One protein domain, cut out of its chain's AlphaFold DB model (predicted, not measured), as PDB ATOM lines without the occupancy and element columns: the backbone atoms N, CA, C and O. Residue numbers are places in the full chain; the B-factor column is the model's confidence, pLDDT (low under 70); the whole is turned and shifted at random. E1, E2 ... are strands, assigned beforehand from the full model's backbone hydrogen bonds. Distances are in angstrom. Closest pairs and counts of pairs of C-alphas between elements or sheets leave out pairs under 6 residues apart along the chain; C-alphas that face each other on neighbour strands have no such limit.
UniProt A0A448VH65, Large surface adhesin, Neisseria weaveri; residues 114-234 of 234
ATOM      1  N   ASP A 114     135.149 163.704 123.676       52.59
ATOM      2  CA  ASP A 114     135.561 162.510 124.420       52.59
ATOM      3  C   ASP A 114     136.849 162.756 125.214       52.59
ATOM      4  O   ASP A 114     137.690 163.592 124.863       52.59
ATOM      5  N   LEU A 115     137.002 162.010 126.309       54.81
ATOM      6  CA  LEU A 115     138.125 162.148 127.227       54.81
ATOM      7  C   LEU A 115     139.445 161.831 126.526       54.81
ATOM      8  O   LEU A 115     139.677 160.705 126.089       54.81
ATOM      9  N   ASN A 116     140.367 162.792 126.505       52.62
ATOM     10  CA  ASN A 116     141.775 162.468 126.340       52.62
ATOM     11  C   ASN A 116     142.360 162.090 127.712       52.62
ATOM     12  O   ASN A 116     142.035 162.686 128.736       52.62
ATOM     13  N   ALA A 117     143.202 161.058 127.747       43.50
ATOM     14  CA  ALA A 117     143.680 160.378 128.957       43.50
ATOM     15  C   ALA A 117     144.624 161.205 129.873       43.50
ATOM     16  O   ALA A 117     145.431 160.630 130.599       43.50
ATOM     17  N   ALA A 118     144.566 162.540 129.840       47.84
ATOM     18  CA  ALA A 118     145.571 163.425 130.433       47.84
ATOM     19  C   ALA A 118     145.110 164.216 131.677       47.84
ATOM     20  O   ALA A 118     145.890 165.012 132.194       47.84
ATOM     21  N   GLY A 119     143.890 164.021 132.196       60.28
ATOM     22  CA  GLY A 119     143.416 164.783 133.363       60.28
ATOM     23  C   GLY A 119     142.218 164.183 134.102       60.28
ATOM     24  O   GLY A 119     141.588 163.237 133.634       60.28
ATOM     25  N   GLY A 120     141.909 164.736 135.281       72.06
ATOM     26  CA  GLY A 120     140.721 164.369 136.063       72.06
ATOM     27  C   GLY A 120     139.422 164.797 135.372       72.06
ATOM     28  O   GLY A 120     139.408 165.786 134.644       72.06
ATOM     29  N   LEU A 121     138.328 164.070 135.598       75.56
ATOM     30  CA  LEU A 121     137.033 164.319 134.962       75.56
ATOM     31  C   LEU A 121     135.933 164.533 135.997       75.56
ATOM     32  O   LEU A 121     135.782 163.743 136.928       75.56
ATOM     33  N   ILE A 122     135.105 165.545 135.750       79.94
ATOM     34  CA  ILE A 122     133.827 165.748 136.426       79.94
ATOM     35  C   ILE A 122     132.735 165.705 135.363       79.94
ATOM     36  O   ILE A 122     132.720 166.527 134.444       79.94
ATOM     37  N   SER A 123     131.818 164.747 135.488       78.69
ATOM     38  CA  SER A 123     130.688 164.618 134.574       78.69
ATOM     39  C   SER A 123     129.359 164.454 135.297       78.69
ATOM     40  O   SER A 123     129.280 163.812 136.344       78.69
ATOM     41  N   ALA A 124     128.318 165.067 134.732       75.06
ATOM     42  CA  ALA A 124     126.949 165.060 135.238       75.06
ATOM     43  C   ALA A 124     125.951 165.359 134.102       75.06
ATOM     44  O   ALA A 124     126.349 165.718 132.994       75.06
ATOM     45  N   SER A 125     124.641 165.253 134.355       79.81
ATOM     46  CA  SER A 125     123.633 165.792 133.422       79.81
ATOM     47  C   SER A 125     123.797 167.307 133.269       79.81
ATOM     48  O   SER A 125     123.895 167.801 132.146       79.81
ATOM     49  N   ALA A 126     123.949 168.005 134.395       84.88
ATOM     50  CA  ALA A 126     124.286 169.416 134.490       84.88
ATOM     51  C   ALA A 126     125.261 169.664 135.653       84.88
ATOM     52  O   ALA A 126     125.233 168.963 136.666       84.88
ATOM     53  N   ILE A 127     126.112 170.678 135.512       93.75
ATOM     54  CA  ILE A 127     127.042 171.156 136.538       93.75
ATOM     55  C   ILE A 127     126.674 172.600 136.868       93.75
ATOM     56  O   ILE A 127     126.580 173.434 135.970       93.75
ATOM     57  N   ALA A 128     126.516 172.903 138.155       96.19
ATOM     58  CA  ALA A 128     126.407 174.263 138.668       96.19
ATOM     59  C   ALA A 128     127.444 174.448 139.781       96.19
ATOM     60  O   ALA A 128     127.348 173.810 140.828       96.19
ATOM     61  N   LEU A 129     128.447 175.293 139.541       95.12
ATOM     62  CA  LEU A 129     129.512 175.586 140.497       95.12
ATOM     63  C   LEU A 129     129.470 177.060 140.872       95.12
ATOM     64  O   LEU A 129     129.476 177.925 139.996       95.12
ATOM     65  N   LYS A 130     129.457 177.323 142.181       95.88
ATOM     66  CA  LYS A 130     129.628 178.654 142.750       95.88
ATOM     67  C   LYS A 130     130.781 178.636 143.743       95.88
ATOM     68  O   LYS A 130     130.738 177.872 144.704       95.88
ATOM     69  N   ALA A 131     131.800 179.445 143.496       93.00
ATOM     70  CA  ALA A 131     132.998 179.515 144.327       93.00
ATOM     71  C   ALA A 131     133.637 180.901 144.212       93.00
ATOM     72  O   ALA A 131     133.263 181.682 143.351       93.00
ATOM     73  N   GLU A 132     134.617 181.220 145.052       93.12
ATOM     74  CA  GLU A 132     135.410 182.441 144.863       93.12
ATOM     75  C   GLU A 132     136.298 182.322 143.616       93.12
ATOM     76  O   GLU A 132     136.291 183.190 142.751       93.12
ATOM     77  N   ASN A 133     136.992 181.192 143.475       94.69
ATOM     78  CA  ASN A 133     137.867 180.907 142.344       94.69
ATOM     79  C   ASN A 133     137.561 179.513 141.787       94.69
ATOM     80  O   ASN A 133     137.416 178.553 142.546       94.69
ATOM     81  N   ILE A 134     137.486 179.395 140.461       96.69
ATOM     82  CA  ILE A 134     137.325 178.121 139.751       96.69
ATOM     83  C   ILE A 134     138.530 177.936 138.831       96.69
ATOM     84  O   ILE A 134     138.724 178.729 137.915       96.69
ATOM     85  N   ASP A 135     139.305 176.871 139.039       93.19
ATOM     86  CA  ASP A 135     140.409 176.475 138.158       93.19
ATOM     87  C   ASP A 135     140.168 175.060 137.616       93.19
ATOM     88  O   ASP A 135     140.347 174.056 138.311       93.19
ATOM     89  N   ASN A 136     139.704 174.976 136.369       89.88
ATOM     90  CA  ASN A 136     139.554 173.716 135.659       89.88
ATOM     91  C   ASN A 136     140.826 173.410 134.865       89.88
ATOM     92  O   ASN A 136     141.072 174.048 133.845       89.88
ATOM     93  N   GLN A 137     141.567 172.378 135.268       86.00
ATOM     94  CA  GLN A 137     142.676 171.787 134.497       86.00
ATOM     95  C   GLN A 137     142.336 170.394 133.932       86.00
ATOM     96  O   GLN A 137     143.129 169.805 133.203       86.00
ATOM     97  N   GLY A 138     141.162 169.858 134.284       79.50
ATOM     98  CA  GLY A 138     140.668 168.545 133.874       79.50
ATOM     99  C   GLY A 138     139.597 168.641 132.787       79.50
ATOM    100  O   GLY A 138     139.596 169.557 131.976       79.50
ATOM    101  N   THR A 139     138.662 167.701 132.750       83.81
ATOM    102  CA  THR A 139     137.508 167.763 131.845       83.81
ATOM    103  C   THR A 139     136.219 167.980 132.638       83.81
ATOM    104  O   THR A 139     135.932 167.233 133.572       83.81
ATOM    105  N   LEU A 140     135.430 168.985 132.251       87.81
ATOM    106  CA  LEU A 140     134.047 169.179 132.693       87.81
ATOM    107  C   LEU A 140     133.111 168.759 131.555       87.81
ATOM    108  O   LEU A 140     133.027 169.454 130.543       87.81
ATOM    109  N   GLY A 141     132.429 167.622 131.697       85.69
ATOM    110  CA  GLY A 141     131.570 167.053 130.650       85.69
ATOM    111  C   GLY A 141     130.111 166.954 131.084       85.69
ATOM    112  O   GLY A 141     129.805 166.233 132.033       85.69
ATOM    113  N   THR A 142     129.189 167.633 130.401       82.00
ATOM    114  CA  THR A 142     127.745 167.524 130.689       82.00
ATOM    115  C   THR A 142     126.897 167.336 129.441       82.00
ATOM    116  O   THR A 142     127.281 167.745 128.350       82.00
ATOM    117  N   ARG A 143     125.706 166.748 129.595       78.19
ATOM    118  CA  ARG A 143     124.752 166.638 128.477       78.19
ATOM    119  C   ARG A 143     123.943 167.914 128.281       78.19
ATOM    120  O   ARG A 143     123.607 168.245 127.152       78.19
ATOM    121  N   GLU A 144     123.644 168.628 129.363       82.75
ATOM    122  CA  GLU A 144     122.733 169.773 129.339       82.75
ATOM    123  C   GLU A 144     123.479 171.090 129.517       82.75
ATOM    124  O   GLU A 144     123.469 171.935 128.622       82.75
ATOM    125  N   THR A 145     124.103 171.316 130.675       90.81
ATOM    126  CA  THR A 145     124.666 172.637 130.982       90.81
ATOM    127  C   THR A 145     125.846 172.575 131.943       90.81
ATOM    128  O   THR A 145     125.810 171.859 132.944       90.81
ATOM    129  N   VAL A 146     126.856 173.404 131.686       95.94
ATOM    130  CA  VAL A 146     127.872 173.819 132.662       95.94
ATOM    131  C   VAL A 146     127.613 175.278 133.031       95.94
ATOM    132  O   VAL A 146     127.738 176.154 132.179       95.94
ATOM    133  N   ARG A 147     127.264 175.545 134.293       97.62
ATOM    134  CA  ARG A 147     127.106 176.891 134.854       97.62
ATOM    135  C   ARG A 147     128.180 177.153 135.909       97.62
ATOM    136  O   ARG A 147     128.230 176.458 136.921       97.62
ATOM    137  N   LEU A 148     129.009 178.164 135.678       97.88
ATOM    138  CA  LEU A 148     130.098 178.575 136.564       97.88
ATOM    139  C   LEU A 148     129.861 180.017 137.023       97.88
ATOM    140  O   LEU A 148     129.623 180.889 136.188       97.88
ATOM    141  N   ASP A 149     129.921 180.254 138.329       97.56
ATOM    142  CA  ASP A 149     129.725 181.561 138.966       97.56
ATOM    143  C   ASP A 149     130.858 181.780 139.978       97.56
ATOM    144  O   ASP A 149     130.959 181.047 140.967       97.56
ATOM    145  N   ALA A 150     131.769 182.710 139.690       97.38
ATOM    146  CA  ALA A 150     132.909 182.970 140.564       97.38
ATOM    147  C   ALA A 150     133.462 184.389 140.435       97.38
ATOM    148  O   ALA A 150     133.051 185.148 139.560       97.38
ATOM    149  N   GLN A 151     134.416 184.753 141.293       96.62
ATOM    150  CA  GLN A 151     135.198 185.968 141.088       96.62
ATOM    151  C   GLN A 151     136.160 185.779 139.920       96.62
ATOM    152  O   GLN A 151     136.125 186.564 138.974       96.62
ATOM    153  N   ASN A 152     136.944 184.695 139.953       95.75
ATOM    154  CA  ASN A 152     137.859 184.323 138.878       95.75
ATOM    155  C   ASN A 152     137.556 182.921 138.345       95.75
ATOM    156  O   ASN A 152     137.379 181.971 139.114       95.75
ATOM    157  N   ILE A 153     137.545 182.776 137.018       97.50
ATOM    158  CA  ILE A 153     137.353 181.492 136.336       97.50
ATOM    159  C   ILE A 153     138.523 181.244 135.387       97.50
ATOM    160  O   ILE A 153     138.760 182.019 134.463       97.50
ATOM    161  N   ARG A 154     139.203 180.109 135.554       94.88
ATOM    162  CA  ARG A 154     140.172 179.577 134.598       94.88
ATOM    163  C   ARG A 154     139.672 178.263 134.006       94.88
ATOM    164  O   ARG A 154     139.471 177.280 134.713       94.88
ATOM    165  N   LEU A 155     139.502 178.233 132.688       92.19
ATOM    166  CA  LEU A 155     139.151 177.054 131.896       92.19
ATOM    167  C   LEU A 155     140.382 176.585 131.122       92.19
ATOM    168  O   LEU A 155     140.495 176.834 129.923       92.19
ATOM    169  N   GLY A 156     141.328 175.965 131.826       86.44
ATOM    170  CA  GLY A 156     142.556 175.444 131.224       86.44
ATOM    171  C   GLY A 156     142.475 174.007 130.730       86.44
ATOM    172  O   GLY A 156     143.240 173.602 129.864       86.44
ATOM    173  N   GLY A 157     141.525 173.234 131.227       81.56
ATOM    174  CA  GLY A 157     141.222 171.906 130.729       81.56
ATOM    175  C   GLY A 157     140.195 171.913 129.593       81.56
ATOM    176  O   GLY A 157     140.087 172.872 128.828       81.56
ATOM    177  N   ASN A 158     139.417 170.840 129.488       85.69
ATOM    178  CA  ASN A 158     138.306 170.747 128.547       85.69
ATOM    179  C   ASN A 158     136.979 171.067 129.248       85.69
ATOM    180  O   ASN A 158     136.761 170.690 130.401       85.69
ATOM    181  N   VAL A 159     136.070 171.721 128.537       89.06
ATOM    182  CA  VAL A 159     134.663 171.867 128.911       89.06
ATOM    183  C   VAL A 159     133.836 171.437 127.710       89.06
ATOM    184  O   VAL A 159     133.981 172.024 126.645       89.06
ATOM    185  N   ALA A 160     132.987 170.429 127.868       86.50
ATOM    186  CA  ALA A 160     132.100 169.934 126.821       86.50
ATOM    187  C   ALA A 160     130.664 169.887 127.352       86.50
ATOM    188  O   ALA A 160     130.389 169.241 128.367       86.50
ATOM    189  N   SER A 161     129.745 170.598 126.700       85.44
ATOM    190  CA  SER A 161     128.336 170.639 127.105       85.44
ATOM    191  C   SER A 161     127.382 170.853 125.933       85.44
ATOM    192  O   SER A 161     127.804 171.152 124.821       85.44
ATOM    193  N   SER A 162     126.072 170.766 126.159       82.12
ATOM    194  CA  SER A 162     125.119 171.408 125.252       82.12
ATOM    195  C   SER A 162     125.135 172.933 125.428       82.12
ATOM    196  O   SER A 162     125.121 173.658 124.432       82.12
ATOM    197  N   ALA A 163     125.272 173.433 126.659       86.38
ATOM    198  CA  ALA A 163     125.381 174.860 126.956       86.38
ATOM    199  C   ALA A 163     126.453 175.153 128.016       86.38
ATOM    200  O   ALA A 163     126.491 174.533 129.076       86.38
ATOM    201  N   VAL A 164     127.301 176.148 127.771       93.56
ATOM    202  CA  VAL A 164     128.298 176.631 128.735       93.56
ATOM    203  C   VAL A 164     127.973 178.070 129.104       93.56
ATOM    204  O   VAL A 164     127.921 178.940 128.240       93.56
ATOM    205  N   VAL A 165     127.769 178.322 130.394       95.75
ATOM    206  CA  VAL A 165     127.537 179.651 130.963       95.75
ATOM    207  C   VAL A 165     128.570 179.889 132.054       95.75
ATOM    208  O   VAL A 165     128.545 179.226 133.087       95.75
ATOM    209  N   ALA A 166     129.471 180.840 131.849       96.38
ATOM    210  CA  ALA A 166     130.480 181.208 132.833       96.38
ATOM    211  C   ALA A 166     130.368 182.698 133.151       96.38
ATOM    212  O   ALA A 166     130.425 183.539 132.257       96.38
ATOM    213  N   THR A 167     130.162 183.014 134.426       97.12
ATOM    214  CA  THR A 167     130.063 184.377 134.950       97.12
ATOM    215  C   THR A 167     131.177 184.583 135.965       97.12
ATOM    216  O   THR A 167     131.127 184.042 137.067       97.12
ATOM    217  N   ALA A 168     132.191 185.341 135.566       96.12
ATOM    218  CA  ALA A 168     133.219 185.872 136.442       96.12
ATOM    219  C   ALA A 168     132.833 187.302 136.847       96.12
ATOM    220  O   ALA A 168     132.407 188.084 135.996       96.12
ATOM    221  N   SER A 169     132.967 187.674 138.119       94.75
ATOM    222  CA  SER A 169     132.830 189.086 138.510       94.75
ATOM    223  C   SER A 169     134.099 189.897 138.229       94.75
ATOM    224  O   SER A 169     134.026 191.119 138.164       94.75
ATOM    225  N   ASP A 170     135.242 189.225 138.065       93.31
ATOM    226  CA  ASP A 170     136.535 189.826 137.734       93.31
ATOM    227  C   ASP A 170     137.101 189.186 136.450       93.31
ATOM    228  O   ASP A 170     136.628 189.504 135.353       93.31
ATOM    229  N   GLY A 171     138.044 188.243 136.557       92.62
ATOM    230  CA  GLY A 171     138.716 187.636 135.404       92.62
ATOM    231  C   GLY A 171     138.150 186.284 134.954       92.62
ATOM    232  O   GLY A 171     137.964 185.361 135.751       92.62
ATOM    233  N   LEU A 172     137.967 186.115 133.645       95.50
ATOM    234  CA  LEU A 172     137.700 184.836 132.988       95.50
ATOM    235  C   LEU A 172     138.798 184.533 131.966       95.50
ATOM    236  O   LEU A 172     138.924 185.213 130.950       95.50
ATOM    237  N   LYS A 173     139.561 183.462 132.192       94.38
ATOM    238  CA  LYS A 173     140.595 182.983 131.269       94.38
ATOM    239  C   LYS A 173     140.243 181.609 130.708       94.38
ATOM    240  O   LYS A 173     140.145 180.640 131.454       94.38
ATOM    241  N   ALA A 174     140.119 181.500 129.392       90.19
ATOM    242  CA  ALA A 174     139.991 180.234 128.678       90.19
ATOM    243  C   ALA A 174     141.301 179.924 127.941       90.19
ATOM    244  O   ALA A 174     141.561 180.463 126.867       90.19
ATOM    245  N   ASP A 175     142.132 179.064 128.535       85.62
ATOM    246  CA  ASP A 175     143.403 178.611 127.941       85.62
ATOM    247  C   ASP A 175     143.424 177.110 127.579       85.62
ATOM    248  O   ASP A 175     144.447 176.538 127.183       85.62
ATOM    249  N   GLY A 176     142.259 176.474 127.691       79.94
ATOM    250  CA  GLY A 176     141.941 175.140 127.207       79.94
ATOM    251  C   GLY A 176     140.813 175.159 126.176       79.94
ATOM    252  O   GLY A 176     140.595 176.144 125.466       79.94
ATOM    253  N   LYS A 177     140.096 174.042 126.065       84.62
ATOM    254  CA  LYS A 177     139.069 173.840 125.038       84.62
ATOM    255  C   LYS A 177     137.678 173.952 125.649       84.62
ATOM    256  O   LYS A 177     137.353 173.203 126.563       84.62
ATOM    257  N   VAL A 178     136.841 174.840 125.124       87.44
ATOM    258  CA  VAL A 178     135.431 174.953 125.520       87.44
ATOM    259  C   VAL A 178     134.568 174.643 124.312       87.44
ATOM    260  O   VAL A 178     134.653 175.314 123.289       87.44
ATOM    261  N   GLU A 179     133.736 173.621 124.420       83.12
ATOM    262  CA  GLU A 179     132.866 173.149 123.354       83.12
ATOM    263  C   GLU A 179     131.429 173.120 123.847       83.12
ATOM    264  O   GLU A 179     131.127 172.530 124.888       83.12
ATOM    265  N   ALA A 180     130.537 173.734 123.075       78.81
ATOM    266  CA  ALA A 180     129.115 173.624 123.308       78.81
ATOM    267  C   ALA A 180     128.351 173.296 122.028       78.81
ATOM    268  O   ALA A 180     128.737 173.700 120.928       78.81
ATOM    269  N   ALA A 181     127.241 172.576 122.162       74.25
ATOM    270  CA  ALA A 181     126.326 172.383 121.043       74.25
ATOM    271  C   ALA A 181     125.562 173.681 120.741       74.25
ATOM    272  O   ALA A 181     125.620 174.192 119.630       74.25
ATOM    273  N   ASN A 182     124.892 174.254 121.736       78.00
ATOM    274  CA  ASN A 182     123.876 175.283 121.529       78.00
ATOM    275  C   ASN A 182     124.305 176.678 121.996       78.00
ATOM    276  O   ASN A 182     123.949 177.666 121.356       78.00
ATOM    277  N   LEU A 183     125.052 176.782 123.100       82.56
ATOM    278  CA  LEU A 183     125.370 178.078 123.709       82.56
ATOM    279  C   LEU A 183     126.747 178.090 124.369       82.56
ATOM    280  O   LEU A 183     127.055 177.220 125.180       82.56
ATOM    281  N   ILE A 184     127.516 179.144 124.103       89.00
ATOM    282  CA  ILE A 184     128.617 179.585 124.965       89.00
ATOM    283  C   ILE A 184     128.324 181.034 125.359       89.00
ATOM    284  O   ILE A 184     128.281 181.916 124.499       89.00
ATOM    285  N   ALA A 185     128.109 181.263 126.653       88.19
ATOM    286  CA  ALA A 185     127.895 182.576 127.248       88.19
ATOM    287  C   ALA A 185     128.977 182.840 128.298       88.19
ATOM    288  O   ALA A 185     129.006 182.193 129.349       88.19
ATOM    289  N   LEU A 186     129.868 183.787 128.007       91.81
ATOM    290  CA  LEU A 186     130.932 184.206 128.916       91.81
ATOM    291  C   LEU A 186     130.673 185.654 129.341       91.81
ATOM    292  O   LEU A 186     130.572 186.547 128.496       91.81
ATOM    293  N   LYS A 187     130.570 185.873 130.651       90.56
ATOM    294  CA  LYS A 187     130.480 187.193 131.277       90.56
ATOM    295  C   LYS A 187     131.651 187.351 132.242       90.56
ATOM    296  O   LYS A 187     131.930 186.445 133.020       90.56
ATOM    297  N   GLY A 188     132.329 188.485 132.167       88.94
ATOM    298  CA  GLY A 188     133.521 188.807 132.943       88.94
ATOM    299  C   GLY A 188     133.846 190.281 132.792       88.94
ATOM    300  O   GLY A 188     133.488 190.877 131.771       88.94
ATOM    301  N   LYS A 189     134.522 190.864 133.785       86.31
ATOM    302  CA  LYS A 189     135.140 192.179 133.607       86.31
ATOM    303  C   LYS A 189     136.257 192.055 132.576       86.31
ATOM    304  O   LYS A 189     136.235 192.765 131.581       86.31
ATOM    305  N   ASP A 190     137.121 191.057 132.738       87.25
ATOM    306  CA  ASP A 190     138.168 190.727 131.773       87.25
ATOM    307  C   ASP A 190     137.969 189.307 131.242       87.25
ATOM    308  O   ASP A 190     137.859 188.355 132.013       87.25
ATOM    309  N   ILE A 191     137.895 189.153 129.916       88.56
ATOM    310  CA  ILE A 191     137.760 187.850 129.252       88.56
ATOM    311  C   ILE A 191     138.955 187.643 128.325       88.56
ATOM    312  O   ILE A 191     139.112 188.356 127.333       88.56
ATOM    313  N   THR A 192     139.751 186.615 128.610       88.12
ATOM    314  CA  THR A 192     140.962 186.279 127.858       88.12
ATOM    315  C   THR A 192     140.869 184.864 127.301       88.12
ATOM    316  O   THR A 192     140.647 183.909 128.045       88.12
ATOM    317  N   ILE A 193     141.077 184.706 125.992       84.62
ATOM    318  CA  ILE A 193     141.124 183.404 125.314       84.62
ATOM    319  C   ILE A 193     142.519 183.255 124.708       84.62
ATOM    320  O   ILE A 193     142.844 183.916 123.725       84.62
ATOM    321  N   GLU A 194     143.359 182.414 125.306       76.44
ATOM    322  CA  GLU A 194     144.788 182.344 124.982       76.44
ATOM    323  C   GLU A 194     145.249 180.901 124.830       76.44
ATOM    324  O   GLU A 194     145.145 180.103 125.755       76.44
ATOM    325  N   SER A 195     145.821 180.563 123.676       67.19
ATOM    326  CA  SER A 195     146.497 179.271 123.520       67.19
ATOM    327  C   SER A 195     147.769 179.241 124.368       67.19
ATOM    328  O   SER A 195     148.477 180.242 124.461       67.19
ATOM    329  N   SER A 196     148.094 178.090 124.958       56.66
ATOM    330  CA  SER A 196     149.359 177.937 125.681       56.66
ATOM    331  C   SER A 196     150.460 177.460 124.740       56.66
ATOM    332  O   SER A 196     150.279 176.537 123.939       56.66
ATOM    333  N   THR A 197     151.626 178.084 124.852       46.38
ATOM    334  CA  THR A 197     152.846 177.689 124.150       46.38
ATOM    335  C   THR A 197     153.866 177.175 125.155       46.38
ATOM    336  O   THR A 197     154.035 177.773 126.216       46.38
ATOM    337  N   VAL A 198     154.568 176.093 124.829       44.75
ATOM    338  CA  VAL A 198     155.746 175.646 125.577       44.75
ATOM    339  C   VAL A 198     156.973 176.131 124.826       44.75
ATOM    340  O   VAL A 198     157.193 175.780 123.665       44.75
ATOM    341  N   SER A 199     157.761 176.957 125.507       44.91
ATOM    342  CA  SER A 199     159.070 177.391 125.039       44.91
ATOM    343  C   SER A 199     160.143 176.511 125.669       44.91
ATOM    344  O   SER A 199     160.200 176.389 126.892       44.91
ATOM    345  N   ALA A 200     160.992 175.904 124.845       43.72
ATOM    346  CA  ALA A 200     162.160 175.148 125.279       43.72
ATOM    347  C   ALA A 200     163.431 175.788 124.700       43.72
ATOM    348  O   ALA A 200     163.511 175.991 123.487       43.72
ATOM    349  N   GLY A 201     164.413 176.094 125.555       46.44
ATOM    350  CA  GLY A 201     165.730 176.630 125.176       46.44
ATOM    351  C   GLY A 201     166.101 177.963 125.847       46.44
ATOM    352  O   GLY A 201     165.302 178.543 126.575       46.44
ATOM    353  N   ASN A 202     167.325 178.444 125.594       53.53
ATOM    354  CA  ASN A 202     167.859 179.720 126.110       53.53
ATOM    355  C   ASN A 202     167.887 180.793 124.999       53.53
ATOM    356  O   ASN A 202     167.595 180.493 123.845       53.53
ATOM    357  N   GLU A 203     168.327 182.020 125.314       51.56
ATOM    358  CA  GLU A 203     168.351 183.214 124.435       51.56
ATOM    359  C   GLU A 203     168.976 183.030 123.033       51.56
ATOM    360  O   GLU A 203     168.758 183.854 122.151       51.56
ATOM    361  N   ARG A 204     169.741 181.953 122.796       51.78
ATOM    362  CA  ARG A 204     170.334 181.617 121.486       51.78
ATOM    363  C   ARG A 204     169.673 180.457 120.734       51.78
ATOM    364  O   ARG A 204     169.986 180.297 119.565       51.78
ATOM    365  N   ASN A 205     168.819 179.649 121.371       53.84
ATOM    366  CA  ASN A 205     168.223 178.429 120.792       53.84
ATOM    367  C   ASN A 205     166.843 178.112 121.415       53.84
ATOM    368  O   ASN A 205     166.577 176.984 121.825       53.84
ATOM    369  N   GLY A 206     165.975 179.119 121.538       45.53
ATOM    370  CA  GLY A 206     164.597 178.945 122.003       45.53
ATOM    371  C   GLY A 206     163.675 178.474 120.877       45.53
ATOM    372  O   GLY A 206     163.599 179.117 119.833       45.53
ATOM    373  N   SER A 207     162.955 177.374 121.090       44.69
ATOM    374  CA  SER A 207     161.842 176.946 120.239       44.69
ATOM    375  C   SER A 207     160.536 177.115 121.009       44.69
ATOM    376  O   SER A 207     160.384 176.583 122.108       44.69
ATOM    377  N   THR A 208     159.603 177.884 120.455       41.72
ATOM    378  CA  THR A 208     158.252 178.028 121.005       41.72
ATOM    379  C   THR A 208     157.323 177.141 120.197       41.72
ATOM    380  O   THR A 208     157.104 177.366 119.009       41.72
ATOM    381  N   SER A 209     156.800 176.107 120.845       45.12
ATOM    382  CA  SER A 209     155.826 175.186 120.266       45.12
ATOM    383  C   SER A 209     154.448 175.447 120.869       45.12
ATOM    384  O   SER A 209     154.320 175.761 122.053       45.12
ATOM    385  N   LEU A 210     153.398 175.350 120.052       42.16
ATOM    386  CA  LEU A 210     152.020 175.345 120.544       42.16
ATOM    387  C   LEU A 210     151.822 174.089 121.397       42.16
ATOM    388  O   LEU A 210     151.905 172.977 120.887       42.16
ATOM    389  N   ASN A 211     151.581 174.276 122.692       49.31
ATOM    390  CA  ASN A 211     151.366 173.179 123.633       49.31
ATOM    391  C   ASN A 211     149.893 172.771 123.661       49.31
ATOM    392  O   ASN A 211     149.558 171.591 123.604       49.31
ATOM    393  N   ARG A 212     148.994 173.759 123.704       56.56
ATOM    394  CA  ARG A 212     147.549 173.534 123.675       56.56
ATOM    395  C   ARG A 212     146.850 174.709 123.011       56.56
ATOM    396  O   ARG A 212     146.976 175.844 123.468       56.56
ATOM    397  N   GLN A 213     146.100 174.420 121.953       65.00
ATOM    398  CA  GLN A 213     145.252 175.405 121.295       65.00
ATOM    399  C   GLN A 213     144.015 175.668 122.157       65.00
ATOM    400  O   GLN A 213     143.222 174.757 122.403       65.00
ATOM    401  N   ALA A 214     143.852 176.910 122.603       68.50
ATOM    402  CA  ALA A 214     142.619 177.349 123.229       68.50
ATOM    403  C   ALA A 214     141.574 177.649 122.157       68.50
ATOM    404  O   ALA A 214     141.898 178.147 121.075       68.50
ATOM    405  N   GLY A 215     140.316 177.347 122.447       75.50
ATOM    406  CA  GLY A 215     139.243 177.651 121.514       75.50
ATOM    407  C   GLY A 215     137.865 177.479 122.122       75.50
ATOM    408  O   GLY A 215     137.640 176.581 122.935       75.50
ATOM    409  N   LEU A 216     136.957 178.353 121.690       82.75
ATOM    410  CA  LEU A 216     135.525 178.249 121.931       82.75
ATOM    411  C   LEU A 216     134.888 177.663 120.667       82.75
ATOM    412  O   LEU A 216     134.955 178.271 119.600       82.75
ATOM    413  N   TYR A 217     134.297 176.478 120.774       75.31
ATOM    414  CA  TYR A 217     133.711 175.759 119.648       75.31
ATOM    415  C   TYR A 217     132.211 175.615 119.852       75.31
ATOM    416  O   TYR A 217     131.766 174.934 120.774       75.31
ATOM    417  N   LEU A 218     131.437 176.224 118.961       78.81
ATOM    418  CA  LEU A 218     129.989 176.092 118.922       78.81
ATOM    419  C   LEU A 218     129.616 175.194 117.739       78.81
ATOM    420  O   LEU A 218     129.896 175.547 116.596       78.81
ATOM    421  N   ASN A 219     129.062 174.009 118.007       68.19
ATOM    422  CA  ASN A 219     128.916 172.957 116.987       68.19
ATOM    423  C   ASN A 219     127.459 172.688 116.547       68.19
ATOM    424  O   ASN A 219     127.238 171.831 115.694       68.19
ATOM    425  N   GLY A 220     126.462 173.364 117.122       52.81
ATOM    426  CA  GLY A 220     125.043 173.174 116.799       52.81
ATOM    427  C   GLY A 220     124.570 174.024 115.621       52.81
ATOM    428  O   GLY A 220     125.035 175.141 115.410       52.81
ATOM    429  N   SER A 221     123.585 173.517 114.878       45.75
ATOM    430  CA  SER A 221     123.006 174.158 113.684       45.75
ATOM    431  C   SER A 221     122.248 175.470 113.951       45.75
ATOM    432  O   SER A 221     121.877 176.150 113.000       45.75
ATOM    433  N   GLN A 222     122.020 175.822 115.222       50.81
ATOM    434  CA  GLN A 222     121.311 177.026 115.691       50.81
ATOM    435  C   GLN A 222     122.104 177.784 116.778       50.81
ATOM    436  O   GLN A 222     121.527 178.531 117.567       50.81
ATOM    437  N   GLY A 223     123.409 177.531 116.903       44.59
ATOM    438  CA  GLY A 223     124.189 178.036 118.030       44.59
ATOM    439  C   GLY A 223     124.353 179.564 118.029       44.59
ATOM    440  O   GLY A 223     124.717 180.149 117.010       44.59
ATOM    441  N   ALA A 224     124.172 180.197 119.194       49.97
ATOM    442  CA  ALA A 224     124.546 181.593 119.441       49.97
ATOM    443  C   ALA A 224     125.746 181.673 120.405       49.97
ATOM    444  O   ALA A 224     125.717 181.104 121.496       49.97
ATOM    445  N   GLY A 225     126.810 182.376 120.008       46.34
ATOM    446  CA  GLY A 225     127.925 182.732 120.890       46.34
ATOM    447  C   GLY A 225     127.764 184.172 121.368       46.34
ATOM    448  O   GLY A 225     127.632 185.070 120.540       46.34
ATOM    449  N   VAL A 226     127.760 184.400 122.684       51.53
ATOM    450  CA  VAL A 226     127.635 185.746 123.263       51.53
ATOM    451  C   VAL A 226     128.785 185.981 124.241       51.53
ATOM    452  O   VAL A 226     128.864 185.341 125.289       51.53
ATOM    453  N   CYS A 227     129.666 186.919 123.893       43.94
ATOM    454  CA  CYS A 227     130.680 187.470 124.789       43.94
ATOM    455  C   CYS A 227     130.295 188.917 125.100       43.94
ATOM    456  O   CYS A 227     130.263 189.749 124.194       43.94
ATOM    457  N   THR A 228     129.990 189.221 126.360       47.50
ATOM    458  CA  THR A 228     129.658 190.587 126.796       47.50
ATOM    459  C   THR A 228     130.703 191.081 127.784       47.50
ATOM    460  O   THR A 228     130.875 190.479 128.843       47.50
ATOM    461  N   HIS A 229     131.363 192.184 127.435       39.50
ATOM    462  CA  HIS A 229     132.243 192.953 128.311       39.50
ATOM    463  C   HIS A 229     131.451 194.150 128.857       39.50
ATOM    464  O   HIS A 229     130.908 194.931 128.075       39.50
ATOM    465  N   GLU A 230     131.339 194.280 130.180       38.34
ATOM    466  CA  GLU A 230     130.709 195.442 130.822       38.34
ATOM    467  C   GLU A 230     131.791 196.460 131.199       38.34
ATOM    468  O   GLU A 230     132.525 196.277 132.168       38.34
ATOM    469  N   HIS A 231     131.874 197.545 130.427       33.59
ATOM    470  CA  HIS A 231     132.645 198.732 130.787       33.59
ATOM    471  C   HIS A 231     131.746 199.650 131.624       33.59
ATOM    472  O   HIS A 231     130.749 200.167 131.120       33.59
ATOM    473  N   TRP A 232     132.064 199.825 132.905       29.20
ATOM    474  CA  TRP A 232     131.406 200.826 133.747       29.20
ATOM    475  C   TRP A 232     132.089 202.182 133.515       29.20
ATOM    476  O   TRP A 232     133.311 202.239 133.653       29.20
ATOM    477  N   PRO A 233     131.360 203.253 133.144       40.53
ATOM    478  CA  PRO A 233     131.931 204.594 133.146       40.53
ATOM    479  C   PRO A 233     132.137 205.055 134.598       40.53
ATOM    480  O   PRO A 233     131.312 204.743 135.458       40.53
ATOM    481  N   GLU A 234     133.266 205.731 134.826       47.06
ATOM    482  CA  GLU A 234     133.786 206.204 136.125       47.06
ATOM    483  C   GLU A 234     132.793 207.016 136.971       47.06
ATOM    484  O   GLU A 234     132.029 207.833 136.401       47.06
TER     485      GLU A 234
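This is residues 114 to 234 of the 234 residues of the protein "Large surface adhesin" of Neisseria weaveri (UniProt A0A448VH65). The chain is wound in four stacked turns, a short solenoid of roughly triangular section, in which a long, sharply bent strand (E1, E3, E5, E7) makes two sides of each turn and a short strand (E2, E4, E6, E8) the third. At one end of the stack the hairpin of E9 and E10 makes a long arm, whose tip, residues 201 to 206, sticks out; E11 and E12 then come back to the stack beside E7. The printed part has 121 residues with twelve named strands, E1 to E12 in order along the chain, and no named helix; its class is all strand. The bent strands form a branched parallel sheet with E11 and E12, the short ones a parallel sheet in the order E2, E4, E6, E8, and E9 and E10 an antiparallel pair. The whole is compact, with a radius of gyration of the C-alphas of 15.5 A and spans of 48 by 45 by 30 A.

The branched sheet holds E1 at residues 121 to 130, E3 at 139 to 150, E5 at 158 to 168, E7 at 177 to 188, E11 at 215 to 218 and E12 at 224 to 229. E1 bends by 114 degrees at residue 125, E3 by 129 degrees at 143, E5 by 121 degrees at 162 and E7 by 129 degrees at 181. E1 and E3 are parallel at 22 degrees, with N 127 and O 145 within hydrogen-bond range at 2.8 A. On the other side of E3 lies E5, parallel to it at 8 degrees, with N 140 and O 158 2.8 A apart. E5 and E7 are parallel at 7 degrees, with N 179 and O 159 2.7 A apart. On the other side of E7 from E5, pairing is staggered: E11 is beside residues 177 to 181, with N 217 and O 178 2.8 A apart, and E12 beside residues 183 to 187, with N 226 and O 184 3.1 A apart. The second sheet holds E2 at residues 133 to 136, E4 at 152 to 155, E6 at 171 to 174 and E8 at 190 to 193; its edge strands are E2 and E8. Within hydrogen-bond range are N 154 and O 134 across E2 and E4, at 2.8 A, N 155 and O 173 across E4 and E6, at 2.8 A, and N 172 and O 190 across E6 and E8, at 2.8 A. The two sheets form a sandwich, two sheets face to face, with best planes 5 degrees apart. E8 runs on at 62 degrees into E9, residues 196 to 200, which forms a hairpin with E10, residues 207 to 212; N 198 and O 209 are 2.8 A apart.

E1 begins at C-alpha 121, (137.033, 164.319, 134.962), and is 17.9 A long. E3 is 18.1 A long, and E5 and E7 are 17.8 A each. E10 is 15.1 A long and begins at C-alpha 207, (161.842, 176.946, 120.239). E12 is 16.3 A long and ends at C-alpha 229, (132.243, 192.953, 128.311).

The two C-alphas farthest apart, those of Ser 125 and Arg 204, are 50.7 A apart. The printed part has no cut and ends at Glu 234, the chain's last residue. No link is long; that from E9 to E10 is short, and the others are tight. The mean pLDDT of the printed part is 74.4, and residues 114 to 119, 195 to 214 and 219 to 234 are under 70.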